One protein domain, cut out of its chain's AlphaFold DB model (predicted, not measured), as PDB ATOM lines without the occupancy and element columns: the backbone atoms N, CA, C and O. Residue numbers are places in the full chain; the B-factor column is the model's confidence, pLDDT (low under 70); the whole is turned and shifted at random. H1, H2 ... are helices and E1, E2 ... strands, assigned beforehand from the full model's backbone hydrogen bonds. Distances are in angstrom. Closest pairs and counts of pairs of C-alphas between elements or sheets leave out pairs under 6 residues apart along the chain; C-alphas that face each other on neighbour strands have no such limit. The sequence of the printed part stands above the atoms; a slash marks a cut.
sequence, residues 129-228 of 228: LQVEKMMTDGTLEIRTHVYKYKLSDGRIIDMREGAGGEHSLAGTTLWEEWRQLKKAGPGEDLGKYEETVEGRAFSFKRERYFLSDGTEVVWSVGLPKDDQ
ATOM      1  N   LEU A 129      41.540 -32.619  34.916       92.94
ATOM      2  CA  LEU A 129      41.777 -34.056  35.070       92.94
ATOM      3  C   LEU A 129      43.094 -34.514  34.469       92.94
ATOM      4  O   LEU A 129      43.728 -35.428  34.988       92.94
ATOM      5  N   GLN A 130      43.468 -33.938  33.335       93.06
ATOM      6  CA  GLN A 130      44.594 -34.428  32.562       93.06
ATOM      7  C   GLN A 130      45.196 -33.299  31.737       93.06
ATOM      8  O   GLN A 130      44.506 -32.396  31.268       93.06
ATOM      9  N   VAL A 131      46.509 -33.367  31.553       92.69
ATOM     10  CA  VAL A 131      47.245 -32.480  30.658       92.69
ATOM     11  C   VAL A 131      47.938 -33.344  29.626       92.69
ATOM     12  O   VAL A 131      48.739 -34.213  29.959       92.69
ATOM     13  N   GLU A 132      47.643 -33.098  28.365       90.44
ATOM     14  CA  GLU A 132      48.271 -33.765  27.241       90.44
ATOM     15  C   GLU A 132      49.271 -32.817  26.577       90.44
ATOM     16  O   GLU A 132      48.996 -31.625  26.410       90.44
ATOM     17  N   LYS A 133      50.446 -33.335  26.217       91.38
ATOM     18  CA  LYS A 133      51.476 -32.571  25.509       91.38
ATOM     19  C   LYS A 133      52.033 -33.365  24.347       91.38
ATOM     20  O   LYS A 133      52.383 -34.532  24.512       91.38
ATOM     21  N   MET A 134      52.194 -32.700  23.215       87.94
ATOM     22  CA  MET A 134      52.916 -33.215  22.063       87.94
ATOM     23  C   MET A 134      54.140 -32.354  21.809       87.94
ATOM     24  O   MET A 134      54.020 -31.137  21.668       87.94
ATOM     25  N   MET A 135      55.297 -32.999  21.734       88.94
ATOM     26  CA  MET A 135      56.511 -32.381  21.225       88.94
ATOM     27  C   MET A 135      56.925 -33.052  19.926       88.94
ATOM     28  O   MET A 135      56.912 -34.281  19.856       88.94
ATOM     29  N   THR A 136      57.342 -32.250  18.955       85.69
ATOM     30  CA  THR A 136      57.892 -32.717  17.681       85.69
ATOM     31  C   THR A 136      59.287 -32.146  17.531       85.69
ATOM     32  O   THR A 136      59.474 -30.938  17.673       85.69
ATOM     33  N   ASP A 137      60.278 -33.020  17.354       85.06
ATOM     34  CA  ASP A 137      61.701 -32.661  17.266       85.06
ATOM     35  C   ASP A 137      62.149 -31.682  18.380       85.06
ATOM     36  O   ASP A 137      62.916 -30.740  18.176       85.06
ATOM     37  N   GLY A 138      61.622 -31.888  19.594       80.25
ATOM     38  CA  GLY A 138      61.924 -31.087  20.786       80.25
ATOM     39  C   GLY A 138      61.134 -29.780  20.943       80.25
ATOM     40  O   GLY A 138      61.297 -29.105  21.962       80.25
ATOM     41  N   THR A 139      60.256 -29.432  20.000       82.31
ATOM     42  CA  THR A 139      59.398 -28.234  20.056       82.31
ATOM     43  C   THR A 139      58.005 -28.589  20.569       82.31
ATOM     44  O   THR A 139      57.432 -29.589  20.146       82.31
ATOM     45  N   LEU A 140      57.448 -27.800  21.499       77.38
ATOM     46  CA  LEU A 140      56.085 -28.007  22.003       77.38
ATOM     47  C   LEU A 140      55.058 -27.570  20.952       77.38
ATOM     48  O   LEU A 140      54.787 -26.381  20.781       77.38
ATOM     49  N   GLU A 141      54.446 -28.559  20.322       75.81
ATOM     50  CA  GLU A 141      53.438 -28.384  19.281       75.81
ATOM     51  C   GLU A 141      52.051 -28.169  19.879       75.81
ATOM     52  O   GLU A 141      51.335 -27.230  19.550       75.81
ATOM     53  N   ILE A 142      51.644 -29.040  20.804       78.56
ATOM     54  CA  ILE A 142      50.287 -29.015  21.349       78.56
ATOM     55  C   ILE A 142      50.347 -29.209  22.852       78.56
ATOM     56  O   ILE A 142      50.979 -30.140  23.353       78.56
ATOM     57  N   ARG A 143      49.630 -28.351  23.570       84.88
ATOM     58  CA  ARG A 143      49.219 -28.562  24.951       84.88
ATOM     59  C   ARG A 143      47.698 -28.568  24.995       84.88
ATOM     60  O   ARG A 143      47.063 -27.591  24.606       84.88
ATOM     61  N   THR A 144      47.123 -29.640  25.514       86.31
ATOM     62  CA  THR A 144      45.675 -29.781  25.691       86.31
ATOM     63  C   THR A 144      45.383 -30.040  27.159       86.31
ATOM     64  O   THR A 144      46.020 -30.880  27.793       86.31
ATOM     65  N   HIS A 145      44.438 -29.299  27.721       89.69
ATOM     66  CA  HIS A 145      43.891 -29.559  29.045       89.69
ATOM     67  C   HIS A 145      42.595 -30.349  28.884       89.69
ATOM     68  O   HIS A 145      41.771 -30.024  28.037       89.69
ATOM     69  N   VAL A 146      42.420 -31.396  29.681       89.69
ATOM     70  CA  VAL A 146      41.172 -32.155  29.747       89.69
ATOM     71  C   VAL A 146      40.489 -31.791  31.051       89.69
ATOM     72  O   VAL A 146      41.009 -32.077  32.135       89.69
ATOM     73  N   TYR A 147      39.341 -31.135  30.940       91.06
ATOM     74  CA  TYR A 147      38.539 -30.711  32.076       91.06
ATOM     75  C   TYR A 147      37.308 -31.588  32.231       91.06
ATOM     76  O   TYR A 147      36.641 -31.913  31.255       91.06
ATOM     77  N   LYS A 148      36.971 -31.891  33.478       93.50
ATOM     78  CA  LYS A 148      35.706 -32.498  33.861       93.50
ATOM     79  C   LYS A 148      34.659 -31.432  34.107       93.50
ATOM     80  O   LYS A 148      34.868 -30.521  34.916       93.50
ATOM     81  N   TYR A 149      33.499 -31.638  33.514       92.38
ATOM     82  CA  TYR A 149      32.286 -30.881  33.755       92.38
ATOM     83  C   TYR A 149      31.218 -31.810  34.323       92.38
ATOM     84  O   TYR A 149      31.027 -32.931  33.853       92.38
ATOM     85  N   LYS A 150      30.519 -31.348  35.361       95.19
ATOM     86  CA  LYS A 150      29.343 -32.031  35.904       95.19
ATOM     87  C   LYS A 150      28.109 -31.230  35.518       95.19
ATOM     88  O   LYS A 150      27.925 -30.129  36.037       95.19
ATOM     89  N   LEU A 151      27.297 -31.801  34.638       93.19
ATOM     90  CA  LEU A 151      26.052 -31.196  34.190       93.19
ATOM     91  C   LEU A 151      24.984 -31.231  35.291       93.19
ATOM     92  O   LEU A 151      25.073 -31.967  36.282       93.19
ATOM     93  N   SER A 152      23.950 -30.427  35.094       92.75
ATOM     94  CA  SER A 152      22.802 -30.237  35.973       92.75
ATOM     95  C   SER A 152      21.979 -31.510  36.156       92.75
ATOM     96  O   SER A 152      21.454 -31.754  37.244       92.75
ATOM     97  N   ASP A 153      21.933 -32.361  35.132       91.00
ATOM     98  CA  ASP A 153      21.309 -33.685  35.171       91.00
ATOM     99  C   ASP A 153      22.182 -34.765  35.842       91.00
ATOM    100  O   ASP A 153      21.755 -35.909  36.006       91.00
ATOM    101  N   GLY A 154      23.394 -34.405  36.271       91.50
ATOM    102  CA  GLY A 154      24.336 -35.283  36.955       91.50
ATOM    103  C   GLY A 154      25.288 -36.053  36.041       91.50
ATOM    104  O   GLY A 154      26.191 -36.703  36.579       91.50
ATOM    105  N   ARG A 155      25.146 -35.975  34.709       93.25
ATOM    106  CA  ARG A 155      26.130 -36.534  33.769       93.25
ATOM    107  C   ARG A 155      27.480 -35.836  33.926       93.25
ATOM    108  O   ARG A 155      27.571 -34.667  34.307       93.25
ATOM    109  N   ILE A 156      28.540 -36.587  33.649       92.50
ATOM    110  CA  ILE A 156      29.917 -36.101  33.654       92.50
ATOM    111  C   ILE A 156      30.408 -36.110  32.213       92.50
ATOM    112  O   ILE A 156      30.281 -37.132  31.540       92.50
ATOM    113  N   ILE A 157      30.953 -34.982  31.769       89.44
ATOM    114  CA  ILE A 157      31.548 -34.825  30.445       89.44
ATOM    115  C   ILE A 157      32.984 -34.347  30.613       89.44
ATOM    116  O   ILE A 157      33.240 -33.382  31.335       89.44
ATOM    117  N   ASP A 158      33.901 -35.008  29.915       90.06
ATOM    118  CA  ASP A 158      35.293 -34.597  29.827       90.06
ATOM    119  C   ASP A 158      35.484 -33.819  28.520       90.06
ATOM    120  O   ASP A 158      35.140 -34.308  27.447       90.06
ATOM    121  N   MET A 159      36.013 -32.599  28.599       85.12
ATOM    122  CA  MET A 159      36.210 -31.723  27.444       85.12
ATOM    123  C   MET A 159      37.691 -31.428  27.244       85.12
ATOM    124  O   MET A 159      38.400 -31.062  28.186       85.12
ATOM    125  N   ARG A 160      38.156 -31.567  25.999       82.38
ATOM    126  CA  ARG A 160      39.517 -31.215  25.584       82.38
ATOM    127  C   ARG A 160      39.560 -29.748  25.175       82.38
ATOM    128  O   ARG A 160      38.914 -29.350  24.214       82.38
ATOM    129  N   GLU A 161      40.371 -28.961  25.862       79.12
ATOM    130  CA  GLU A 161      40.568 -27.539  25.594       79.12
ATOM    131  C   GLU A 161      42.027 -27.274  25.201       79.12
ATOM    132  O   GLU A 161      42.966 -27.709  25.875       79.12
ATOM    133  N   GLY A 162      42.238 -26.560  24.094       73.38
ATOM    134  CA  GLY A 162      43.575 -26.146  23.671       73.38
ATOM    135  C   GLY A 162      44.178 -25.151  24.666       73.38
ATOM    136  O   GLY A 162      43.603 -24.098  24.918       73.38
ATOM    137  N   ALA A 163      45.351 -25.466  25.210       59.84
ATOM    138  CA  ALA A 163      46.056 -24.663  26.212       59.84
ATOM    139  C   ALA A 163      47.383 -24.074  25.682       59.84
ATOM    140  O   ALA A 163      48.257 -23.693  26.463       59.84
ATOM    141  N   GLY A 164      47.538 -24.002  24.353       56.81
ATOM    142  CA  GLY A 164      48.682 -23.401  23.656       56.81
ATOM    143  C   GLY A 164      49.550 -24.395  22.871       56.81
ATOM    144  O   GLY A 164      49.347 -25.604  22.950       56.81
ATOM    145  N   GLY A 165      50.519 -23.865  22.116       54.38
ATOM    146  CA  GLY A 165      51.452 -24.615  21.258       54.38
ATOM    147  C   GLY A 165      51.452 -24.134  19.796       54.38
ATOM    148  O   GLY A 165      50.483 -23.513  19.348       54.38
ATOM    149  N   GLU A 166      52.552 -24.356  19.065       52.03
ATOM    150  CA  GLU A 166      52.627 -24.067  17.624       52.03
ATOM    151  C   GLU A 166      51.867 -25.137  16.831       52.03
ATOM    152  O   GLU A 166      52.055 -26.328  17.023       52.03
ATOM    153  N   HIS A 167      50.957 -24.726  15.947       52.91
ATOM    154  CA  HIS A 167      50.081 -25.643  15.205       52.91
ATOM    155  C   HIS A 167      50.792 -26.305  14.007       52.91
ATOM    156  O   HIS A 167      50.200 -26.423  12.934       52.91
ATOM    157  N   SER A 168      52.059 -26.702  14.136       48.59
ATOM    158  CA  SER A 168      52.877 -27.148  12.998       48.59
ATOM    159  C   SER A 168      52.391 -28.484  12.426       48.59
ATOM    160  O   SER A 168      52.520 -28.727  11.226       48.59
ATOM    161  N   LEU A 169      51.759 -29.327  13.250       50.53
ATOM    162  CA  LEU A 169      51.145 -30.592  12.822       50.53
ATOM    163  C   LEU A 169      49.646 -30.504  12.473       50.53
ATOM    164  O   LEU A 169      49.075 -31.485  11.989       50.53
ATOM    165  N   ALA A 170      48.988 -29.358  12.678       47.00
ATOM    166  CA  ALA A 170      47.557 -29.225  12.409       47.00
ATOM    167  C   ALA A 170      47.281 -29.237  10.892       47.00
ATOM    168  O   ALA A 170      47.452 -28.239  10.195       47.00
ATOM    169  N   GLY A 171      46.842 -30.390  10.377       50.41
ATOM    170  CA  GLY A 171      46.435 -30.575   8.978       50.41
ATOM    171  C   GLY A 171      47.457 -31.277   8.076       50.41
ATOM    172  O   GLY A 171      47.316 -31.212   6.853       50.41
ATOM    173  N   THR A 172      48.473 -31.936   8.640       62.75
ATOM    174  CA  THR A 172      49.458 -32.724   7.877       62.75
ATOM    175  C   THR A 172      49.179 -34.228   7.962       62.75
ATOM    176  O   THR A 172      48.567 -34.719   8.909       62.75
ATOM    177  N   THR A 173      49.681 -34.986   6.984       68.94
ATOM    178  CA  THR A 173      49.684 -36.464   6.981       68.94
ATOM    179  C   THR A 173      50.381 -37.063   8.209       68.94
ATOM    180  O   THR A 173      50.072 -38.182   8.609       68.94
ATOM    181  N   LEU A 174      51.280 -36.303   8.839       74.12
ATOM    182  CA  LEU A 174      52.021 -36.702  10.037       74.12
ATOM    183  C   LEU A 174      51.111 -36.863  11.261       74.12
ATOM    184  O   LEU A 174      51.303 -37.783  12.054       74.12
ATOM    185  N   TRP A 175      50.081 -36.018  11.396       74.44
ATOM    186  CA  TRP A 175      49.094 -36.152  12.473       74.44
ATOM    187  C   TRP A 175      48.322 -37.469  12.372       74.44
ATOM    188  O   TRP A 175      48.054 -38.140  13.370       74.44
ATOM    189  N   GLU A 176      47.959 -37.850  11.151       78.75
ATOM    190  CA  GLU A 176      47.228 -39.082  10.893       78.75
ATOM    191  C   GLU A 176      48.103 -40.313  11.127       78.75
ATOM    192  O   GLU A 176      47.673 -41.241  11.812       78.75
ATOM    193  N   GLU A 177      49.355 -40.282  10.667       84.50
ATOM    194  CA  GLU A 177      50.329 -41.334  10.952       84.50
ATOM    195  C   GLU A 177      50.536 -41.525  12.461       84.50
ATOM    196  O   GLU A 177      50.408 -42.643  12.966       84.50
ATOM    197  N   TRP A 178      50.763 -40.440  13.206       85.56
ATOM    198  CA  TRP A 178      50.898 -40.503  14.659       85.56
ATOM    199  C   TRP A 178      49.652 -41.099  15.338       85.56
ATOM    200  O   TRP A 178      49.779 -41.961  16.213       85.56
ATOM    201  N   ARG A 179      48.439 -40.699  14.919       83.25
ATOM    202  CA  ARG A 179      47.184 -41.279  15.437       83.25
ATOM    203  C   ARG A 179      47.124 -42.789  15.201       83.25
ATOM    204  O   ARG A 179      46.730 -43.526  16.107       83.25
ATOM    205  N   GLN A 180      47.532 -43.258  14.019       85.75
ATOM    206  CA  GLN A 180      47.573 -44.690  13.711       85.75
ATOM    207  C   GLN A 180      48.606 -45.431  14.566       85.75
ATOM    208  O   GLN A 180      48.292 -46.498  15.092       85.75
ATOM    209  N   LEU A 181      49.797 -44.859  14.774       89.31
ATOM    210  CA  LEU A 181      50.819 -45.447  15.648       89.31
ATOM    211  C   LEU A 181      50.313 -45.595  17.086       89.31
ATOM    212  O   LEU A 181      50.387 -46.684  17.652       89.31
ATOM    213  N   LYS A 182      49.707 -44.540  17.642       86.75
ATOM    214  CA  LYS A 182      49.120 -44.563  18.990       86.75
ATOM    215  C   LYS A 182      47.996 -45.598  19.118       86.75
ATOM    216  O   LYS A 182      47.835 -46.215  20.168       86.75
ATOM    217  N   LYS A 183      47.212 -45.800  18.054       86.56
ATOM    218  CA  LYS A 183      46.161 -46.827  18.004       86.56
ATOM    219  C   LYS A 183      46.736 -48.243  17.912       86.56
ATOM    220  O   LYS A 183      46.140 -49.169  18.456       86.56
ATOM    221  N   ALA A 184      47.865 -48.416  17.226       89.00
ATOM    222  CA  ALA A 184      48.535 -49.706  17.078       89.00
ATOM    223  C   ALA A 184      49.200 -50.181  18.380       89.00
ATOM    224  O   ALA A 184      49.271 -51.386  18.625       89.00
ATOM    225  N   GLY A 185      49.654 -49.258  19.228       89.19
ATOM    226  CA  GLY A 185      50.192 -49.590  20.539       89.19
ATOM    227  C   GLY A 185      50.938 -48.434  21.204       89.19
ATOM    228  O   GLY A 185      51.072 -47.359  20.620       89.19
ATOM    229  N   PRO A 186      51.429 -48.651  22.436       89.50
ATOM    230  CA  PRO A 186      52.250 -47.665  23.123       89.50
ATOM    231  C   PRO A 186      53.605 -47.499  22.426       89.50
ATOM    232  O   PRO A 186      54.189 -48.466  21.932       89.50
ATOM    233  N   GLY A 187      54.112 -46.268  22.430       91.69
ATOM    234  CA  GLY A 187      55.461 -45.934  21.981       91.69
ATOM    235  C   GLY A 187      56.542 -46.374  22.972       91.69
ATOM    236  O   GLY A 187      56.280 -47.046  23.972       91.69
ATOM    237  N   GLU A 188      57.780 -45.965  22.710       95.62
ATOM    238  CA  GLU A 188      58.902 -46.197  23.619       95.62
ATOM    239  C   GLU A 188      58.719 -45.395  24.915       95.62
ATOM    240  O   GLU A 188      58.541 -44.177  24.882       95.62
ATOM    241  N   ASP A 189      58.774 -46.068  26.066       96.31
ATOM    242  CA  ASP A 189      58.613 -45.434  27.375       96.31
ATOM    243  C   ASP A 189      59.854 -44.604  27.743       96.31
ATOM    244  O   ASP A 189      60.950 -45.138  27.923       96.31
ATOM    245  N   LEU A 190      59.675 -43.289  27.894       96.06
ATOM    246  CA  LEU A 190      60.719 -42.349  28.324       96.06
ATOM    247  C   LEU A 190      60.642 -42.027  29.828       96.06
ATOM    248  O   LEU A 190      61.239 -41.052  30.310       96.06
ATOM    249  N   GLY A 191      59.869 -42.808  30.579       95.12
ATOM    250  CA  GLY A 191      59.655 -42.651  32.005       95.12
ATOM    251  C   GLY A 191      58.717 -41.497  32.350       95.12
ATOM    252  O   GLY A 191      57.913 -41.024  31.539       95.12
ATOM    253  N   LYS A 192      58.819 -41.047  33.605       96.44
ATOM    254  CA  LYS A 192      57.942 -40.023  34.173       96.44
ATOM    255  C   LYS A 192      58.694 -38.764  34.573       96.44
ATOM    256  O   LYS A 192      59.861 -38.831  34.952       96.44
ATOM    257  N   TYR A 193      58.002 -37.634  34.537       94.94
ATOM    258  CA  TYR A 193      58.462 -36.389  35.145       94.94
ATOM    259  C   TYR A 193      57.310 -35.687  35.866       94.94
ATOM    260  O   TYR A 193      56.147 -36.057  35.700       94.94
ATOM    261  N   GLU A 194      57.634 -34.700  36.695       95.44
ATOM    262  CA  GLU A 194      56.646 -33.928  37.445       95.44
ATOM    263  C   GLU A 194      56.654 -32.471  37.003       95.44
ATOM    264  O   GLU A 194      57.703 -31.906  36.692       95.44
ATOM    265  N   GLU A 195      55.473 -31.865  36.974       93.81
ATOM    266  CA  GLU A 195      55.296 -30.456  36.647       93.81
ATOM    267  C   GLU A 195      54.064 -29.912  37.367       93.81
ATOM    268  O   GLU A 195      53.056 -30.604  37.514       93.81
ATOM    269  N   THR A 196      54.138 -28.655  37.797       94.00
ATOM    270  CA  THR A 196      52.988 -27.941  38.346       94.00
ATOM    271  C   THR A 196      52.204 -27.282  37.217       94.00
ATOM    272  O   THR A 196      52.741 -26.447  36.487       94.00
ATOM    273  N   VAL A 197      50.922 -27.618  37.095       90.44
ATOM    274  CA  VAL A 197      49.990 -27.037  36.124       90.44
ATOM    275  C   VAL A 197      48.827 -26.415  36.880       90.44
ATOM    276  O   VAL A 197      48.216 -27.071  37.715       90.44
ATOM    277  N   GLU A 198      48.557 -25.133  36.624       88.00
ATOM    278  CA  GLU A 198      47.481 -24.375  37.290       88.00
ATOM    279  C   GLU A 198      47.531 -24.467  38.830       88.00
ATOM    280  O   GLU A 198      46.514 -24.493  39.511       88.00
ATOM    281  N   GLY A 199      48.745 -24.519  39.392       88.88
ATOM    282  CA  GLY A 199      48.968 -24.607  40.838       88.88
ATOM    283  C   GLY A 199      48.851 -26.014  41.436       88.88
ATOM    284  O   GLY A 199      49.116 -26.168  42.624       88.88
ATOM    285  N   ARG A 200      48.531 -27.041  40.637       91.25
ATOM    286  CA  ARG A 200      48.441 -28.446  41.065       91.25
ATOM    287  C   ARG A 200      49.595 -29.270  40.497       91.25
ATOM    288  O   ARG A 200      50.046 -29.025  39.380       91.25
ATOM    289  N   ALA A 201      50.100 -30.237  41.259       94.62
ATOM    290  CA  ALA A 201      51.181 -31.115  40.813       94.62
ATOM    291  C   ALA A 201      50.650 -32.237  39.905       94.62
ATOM    292  O   ALA A 201      49.675 -32.907  40.244       94.62
ATOM    293  N   PHE A 202      51.322 -32.477  38.781       95.69
ATOM    294  CA  PHE A 202      51.004 -33.543  37.831       95.69
ATOM    295  C   PHE A 202      52.206 -34.464  37.627       95.69
ATOM    296  O   PHE A 202      53.351 -34.011  37.597       95.69
ATOM    297  N   SER A 203      51.941 -35.759  37.445       96.25
ATOM    298  CA  SER A 203      52.925 -36.748  37.002       96.25
ATOM    299  C   SER A 203      52.667 -37.101  35.541       96.25
ATOM    300  O   SER A 203      51.606 -37.623  35.198       96.25
ATOM    301  N   PHE A 204      53.642 -36.813  34.686       96.06
ATOM    302  CA  PHE A 204      53.581 -37.029  33.248       96.06
ATOM    303  C   PHE A 204      54.298 -38.311  32.865       96.06
ATOM    304  O   PHE A 204      55.501 -38.420  33.089       96.06
ATOM    305  N   LYS A 205      53.589 -39.255  32.241       96.56
ATOM    306  CA  LYS A 205      54.205 -40.369  31.506       96.56
ATOM    307  C   LYS A 205      54.530 -39.903  30.091       96.56
ATOM    308  O   LYS A 205      53.684 -39.265  29.467       96.56
ATOM    309  N   ARG A 206      55.724 -40.226  29.595       96.44
ATOM    310  CA  ARG A 206      56.188 -39.855  28.254       96.44
ATOM    311  C   ARG A 206      56.382 -41.083  27.383       96.44
ATOM    312  O   ARG A 206      57.010 -42.048  27.808       96.44
ATOM    313  N   GLU A 207      55.901 -41.002  26.157       96.19
ATOM    314  CA  GLU A 207      56.055 -42.032  25.140       96.19
ATOM    315  C   GLU A 207      56.608 -41.408  23.866       96.19
ATOM    316  O   GLU A 207      56.162 -40.337  23.448       96.19
ATOM    317  N   ARG A 208      57.579 -42.077  23.255       95.38
ATOM    318  CA  ARG A 208      58.200 -41.655  22.004       95.38
ATOM    319  C   ARG A 208      57.748 -42.512  20.834       95.38
ATOM    320  O   ARG A 208      57.698 -43.737  20.925       95.38
ATOM    321  N   TYR A 209      57.495 -41.842  19.721       92.62
ATOM    322  CA  TYR A 209      57.141 -42.414  18.435       92.62
ATOM    323  C   TYR A 209      58.075 -41.835  17.369       92.62
ATOM    324  O   TYR A 209      58.476 -40.676  17.457       92.62
ATOM    325  N   PHE A 210      58.395 -42.640  16.360       91.56
ATOM    326  CA  PHE A 210      59.067 -42.180  15.149       91.56
ATOM    327  C   PHE A 210      58.093 -42.305  13.988       91.56
ATOM    328  O   PHE A 210      57.494 -43.367  13.803       91.56
ATOM    329  N   LEU A 211      57.931 -41.218  13.241       88.75
ATOM    330  CA  LEU A 211      57.164 -41.216  12.002       88.75
ATOM    331  C   LEU A 211      58.014 -41.766  10.849       88.75
ATOM    332  O   LEU A 211      59.234 -41.911  10.953       88.75
ATOM    333  N   SER A 212      57.361 -42.083   9.737       87.56
ATOM    334  CA  SER A 212      57.960 -42.691   8.549       87.56
ATOM    335  C   SER A 212      59.026 -41.821   7.880       87.56
ATOM    336  O   SER A 212      59.930 -42.351   7.232       87.56
ATOM    337  N   ASP A 213      58.955 -40.503   8.063       85.06
ATOM    338  CA  ASP A 213      59.946 -39.528   7.600       85.06
ATOM    339  C   ASP A 213      61.124 -39.334   8.573       85.06
ATOM    340  O   ASP A 213      62.072 -38.611   8.262       85.06
ATOM    341  N   GLY A 214      61.102 -40.023   9.715       87.12
ATOM    342  CA  GLY A 214      62.120 -39.946  10.757       87.12
ATOM    343  C   GLY A 214      61.860 -38.879  11.820       87.12
ATOM    344  O   GLY A 214      62.665 -38.782  12.746       87.12
ATOM    345  N   THR A 215      60.765 -38.116  11.731       87.19
ATOM    346  CA  THR A 215      60.390 -37.134  12.756       87.19
ATOM    347  C   THR A 215      60.119 -37.810  14.100       87.19
ATOM    348  O   THR A 215      59.403 -38.816  14.185       87.19
ATOM    349  N   GLU A 216      60.687 -37.245  15.169       90.38
ATOM    350  CA  GLU A 216      60.480 -37.710  16.538       90.38
ATOM    351  C   GLU A 216      59.256 -37.016  17.139       90.38
ATOM    352  O   GLU A 216      59.203 -35.789  17.237       90.38
ATOM    353  N   VAL A 217      58.290 -37.811  17.606       90.81
ATOM    354  CA  VAL A 217      57.124 -37.319  18.345       90.81
ATOM    355  C   VAL A 217      57.168 -37.851  19.772       90.81
ATOM    356  O   VAL A 217      57.135 -39.059  20.004       90.81
ATOM    357  N   VAL A 218      57.183 -36.945  20.747       93.81
ATOM    358  CA  VAL A 218      57.056 -37.277  22.169       93.81
ATOM    359  C   VAL A 218      55.671 -36.870  22.648       93.81
ATOM    360  O   VAL A 218      55.328 -35.690  22.713       93.81
ATOM    361  N   TRP A 219      54.879 -37.863  23.031       93.62
ATOM    362  CA  TRP A 219      53.568 -37.679  23.629       93.62
ATOM    363  C   TRP A 219      53.662 -37.823  25.144       93.62
ATOM    364  O   TRP A 219      54.176 -38.815  25.655       93.62
ATOM    365  N   SER A 220      53.159 -36.834  25.877       94.06
ATOM    366  CA  SER A 220      53.147 -36.846  27.338       94.06
ATOM    367  C   SER A 220      51.724 -36.745  27.862       94.06
ATOM    368  O   SER A 220      50.977 -35.855  27.462       94.06
ATOM    369  N   VAL A 221      51.367 -37.625  28.797       94.31
ATOM    370  CA  VAL A 221      50.083 -37.589  29.509       94.31
ATOM    371  C   VAL A 221      50.342 -37.373  30.989       94.31
ATOM    372  O   VAL A 221      50.932 -38.226  31.652       94.31
ATOM    373  N   GLY A 222      49.913 -36.216  31.482       95.00
ATOM    374  CA  GLY A 222      49.962 -35.809  32.875       95.00
ATOM    375  C   GLY A 222      48.649 -36.084  33.576       95.00
ATOM    376  O   GLY A 222      47.612 -35.596  33.134       95.00
ATOM    377  N   LEU A 223      48.714 -36.793  34.698       94.69
ATOM    378  CA  LEU A 223      47.602 -36.940  35.635       94.69
ATOM    379  C   LEU A 223      47.938 -36.204  36.933       94.69
ATOM    380  O   LEU A 223      49.118 -36.169  37.310       94.69
ATOM    381  N   PRO A 224      46.949 -35.599  37.611       93.44
ATOM    382  CA  PRO A 224      47.192 -34.948  38.877       93.44
ATOM    383  C   PRO A 224      47.721 -35.979  39.865       93.44
ATOM    384  O   PRO A 224      47.271 -37.125  39.903       93.44
ATOM    385  N   LYS A 225      48.690 -35.571  40.676       90.94
ATOM    386  CA  LYS A 225      48.999 -36.317  41.890       90.94
ATOM    387  C   LYS A 225      47.831 -36.027  42.825       90.94
ATOM    388  O   LYS A 225      47.508 -34.857  43.032       90.94
ATOM    389  N   ASP A 226      47.138 -37.064  43.288       76.38
ATOM    390  CA  ASP A 226      46.091 -36.874  44.290       76.38
ATOM    391  C   ASP A 226      46.683 -36.069  45.452       76.38
ATOM    392  O   ASP A 226      47.792 -36.369  45.910       76.38
ATOM    393  N   ASP A 227      45.973 -35.021  45.873       50.59
ATOM    394  CA  ASP A 227      46.302 -34.309  47.102       50.59
ATOM    395  C   ASP A 227      46.095 -35.327  48.234       50.59
ATOM    396  O   ASP A 227      44.957 -35.661  48.570       50.59
ATOM    397  N   GLN A 228      47.187 -35.916  48.733       36.75
ATOM    398  CA  GLN A 228      47.162 -36.718  49.961       36.75
ATOM    399  C   GLN A 228      46.838 -35.842  51.167       36.75
ATOM    400  O   GLN A 228      47.402 -34.725  51.253       36.75
TER     401      GLN A 228
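What this domain is: This is residues 129 to 228 of the 228 residues of an uncharacterized protein of Phycisphaerales bacterium (UniProt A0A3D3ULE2). What does the model look like? One twisted sheet of six antiparallel strands makes the body, built of two three-strand meanders, E1 E2 E3 and E4 E5 E6, set side by side where E1 meets E6. One helix, H1, packs on a face of the sheet near E5 and E6. What are its make-up and size? The printed part has 100 residues, mostly strand, running E1 E2 E3 H1 E4 E5 E6, and the sheet's order is E3 E2 E1 E6 E5 E4. It is only just compact, close to loose, with a radius of gyration of the C-alphas of 14.9 A, and elongated, spanning 46 by 29 by 26 A.

Where its parts are: Where are the sheet's inner strands? E1 is residues 129 to 136, 23.7 A, from C-alpha 129 at (41.777, -34.056, 35.070), and E6 is residues 216 to 224, 26.1 A, ending at C-alpha 224 at (47.192, -34.948, 38.877). E2, residues 139 to 150, measures 34.2 A, and E5, residues 200 to 210, measures 31.2 A. Where are the edge strands and the helix? E3 is residues 156 to 162, 19.6 A, and E4 is residues 188 to 197, 24.6 A. H1 is residues 173 to 184, 16.7 A, from C-alpha 173 at (49.684, -36.464, 6.981).

How they stand to each other: What joins the two meanders, in each of which every strand is the antiparallel neighbour of the one before? E1 and E6 are antiparallel at 165 degrees, with N 133 and O 220 within hydrogen-bond range at 2.9 A. How do the hairpins continue outward? In the hairpin E1 and E2, N 144 and O 132 are 2.9 A apart; in E2 and E3, N 147 and O 159 are 2.9 A apart. In the hairpin E5 and E6, N 207 and O 219 are 2.8 A apart; in E4 and E5, N 204 and O 193 are 2.8 A apart, and E4 bends by 58 degrees at residue 194. Where is H1? It is on the sheet at a height of 9.3 A, over E5 and across it at 74 degrees on the local plane, which is fitted to just 6 C-alphas; it is only just not over E6, on which 2 of its C-alphas fall. Its closest C-alphas to E5 are those of Trp 178 and Tyr 209, 7.5 A apart, and every O i to N i+4 pair in H1 is within hydrogen-bond range.

The domain as a whole: How far does it reach? The two C-alphas farthest apart are those of Asp 153 and Gly 214, 48.0 A. Is it continuous and confident? The printed part has no cut, and no link is long; the one from E3 to H1, 10 residues, is short. The mean pLDDT of the printed part is 84.7, with residues 163 to 173 and 227 to 228 under 70.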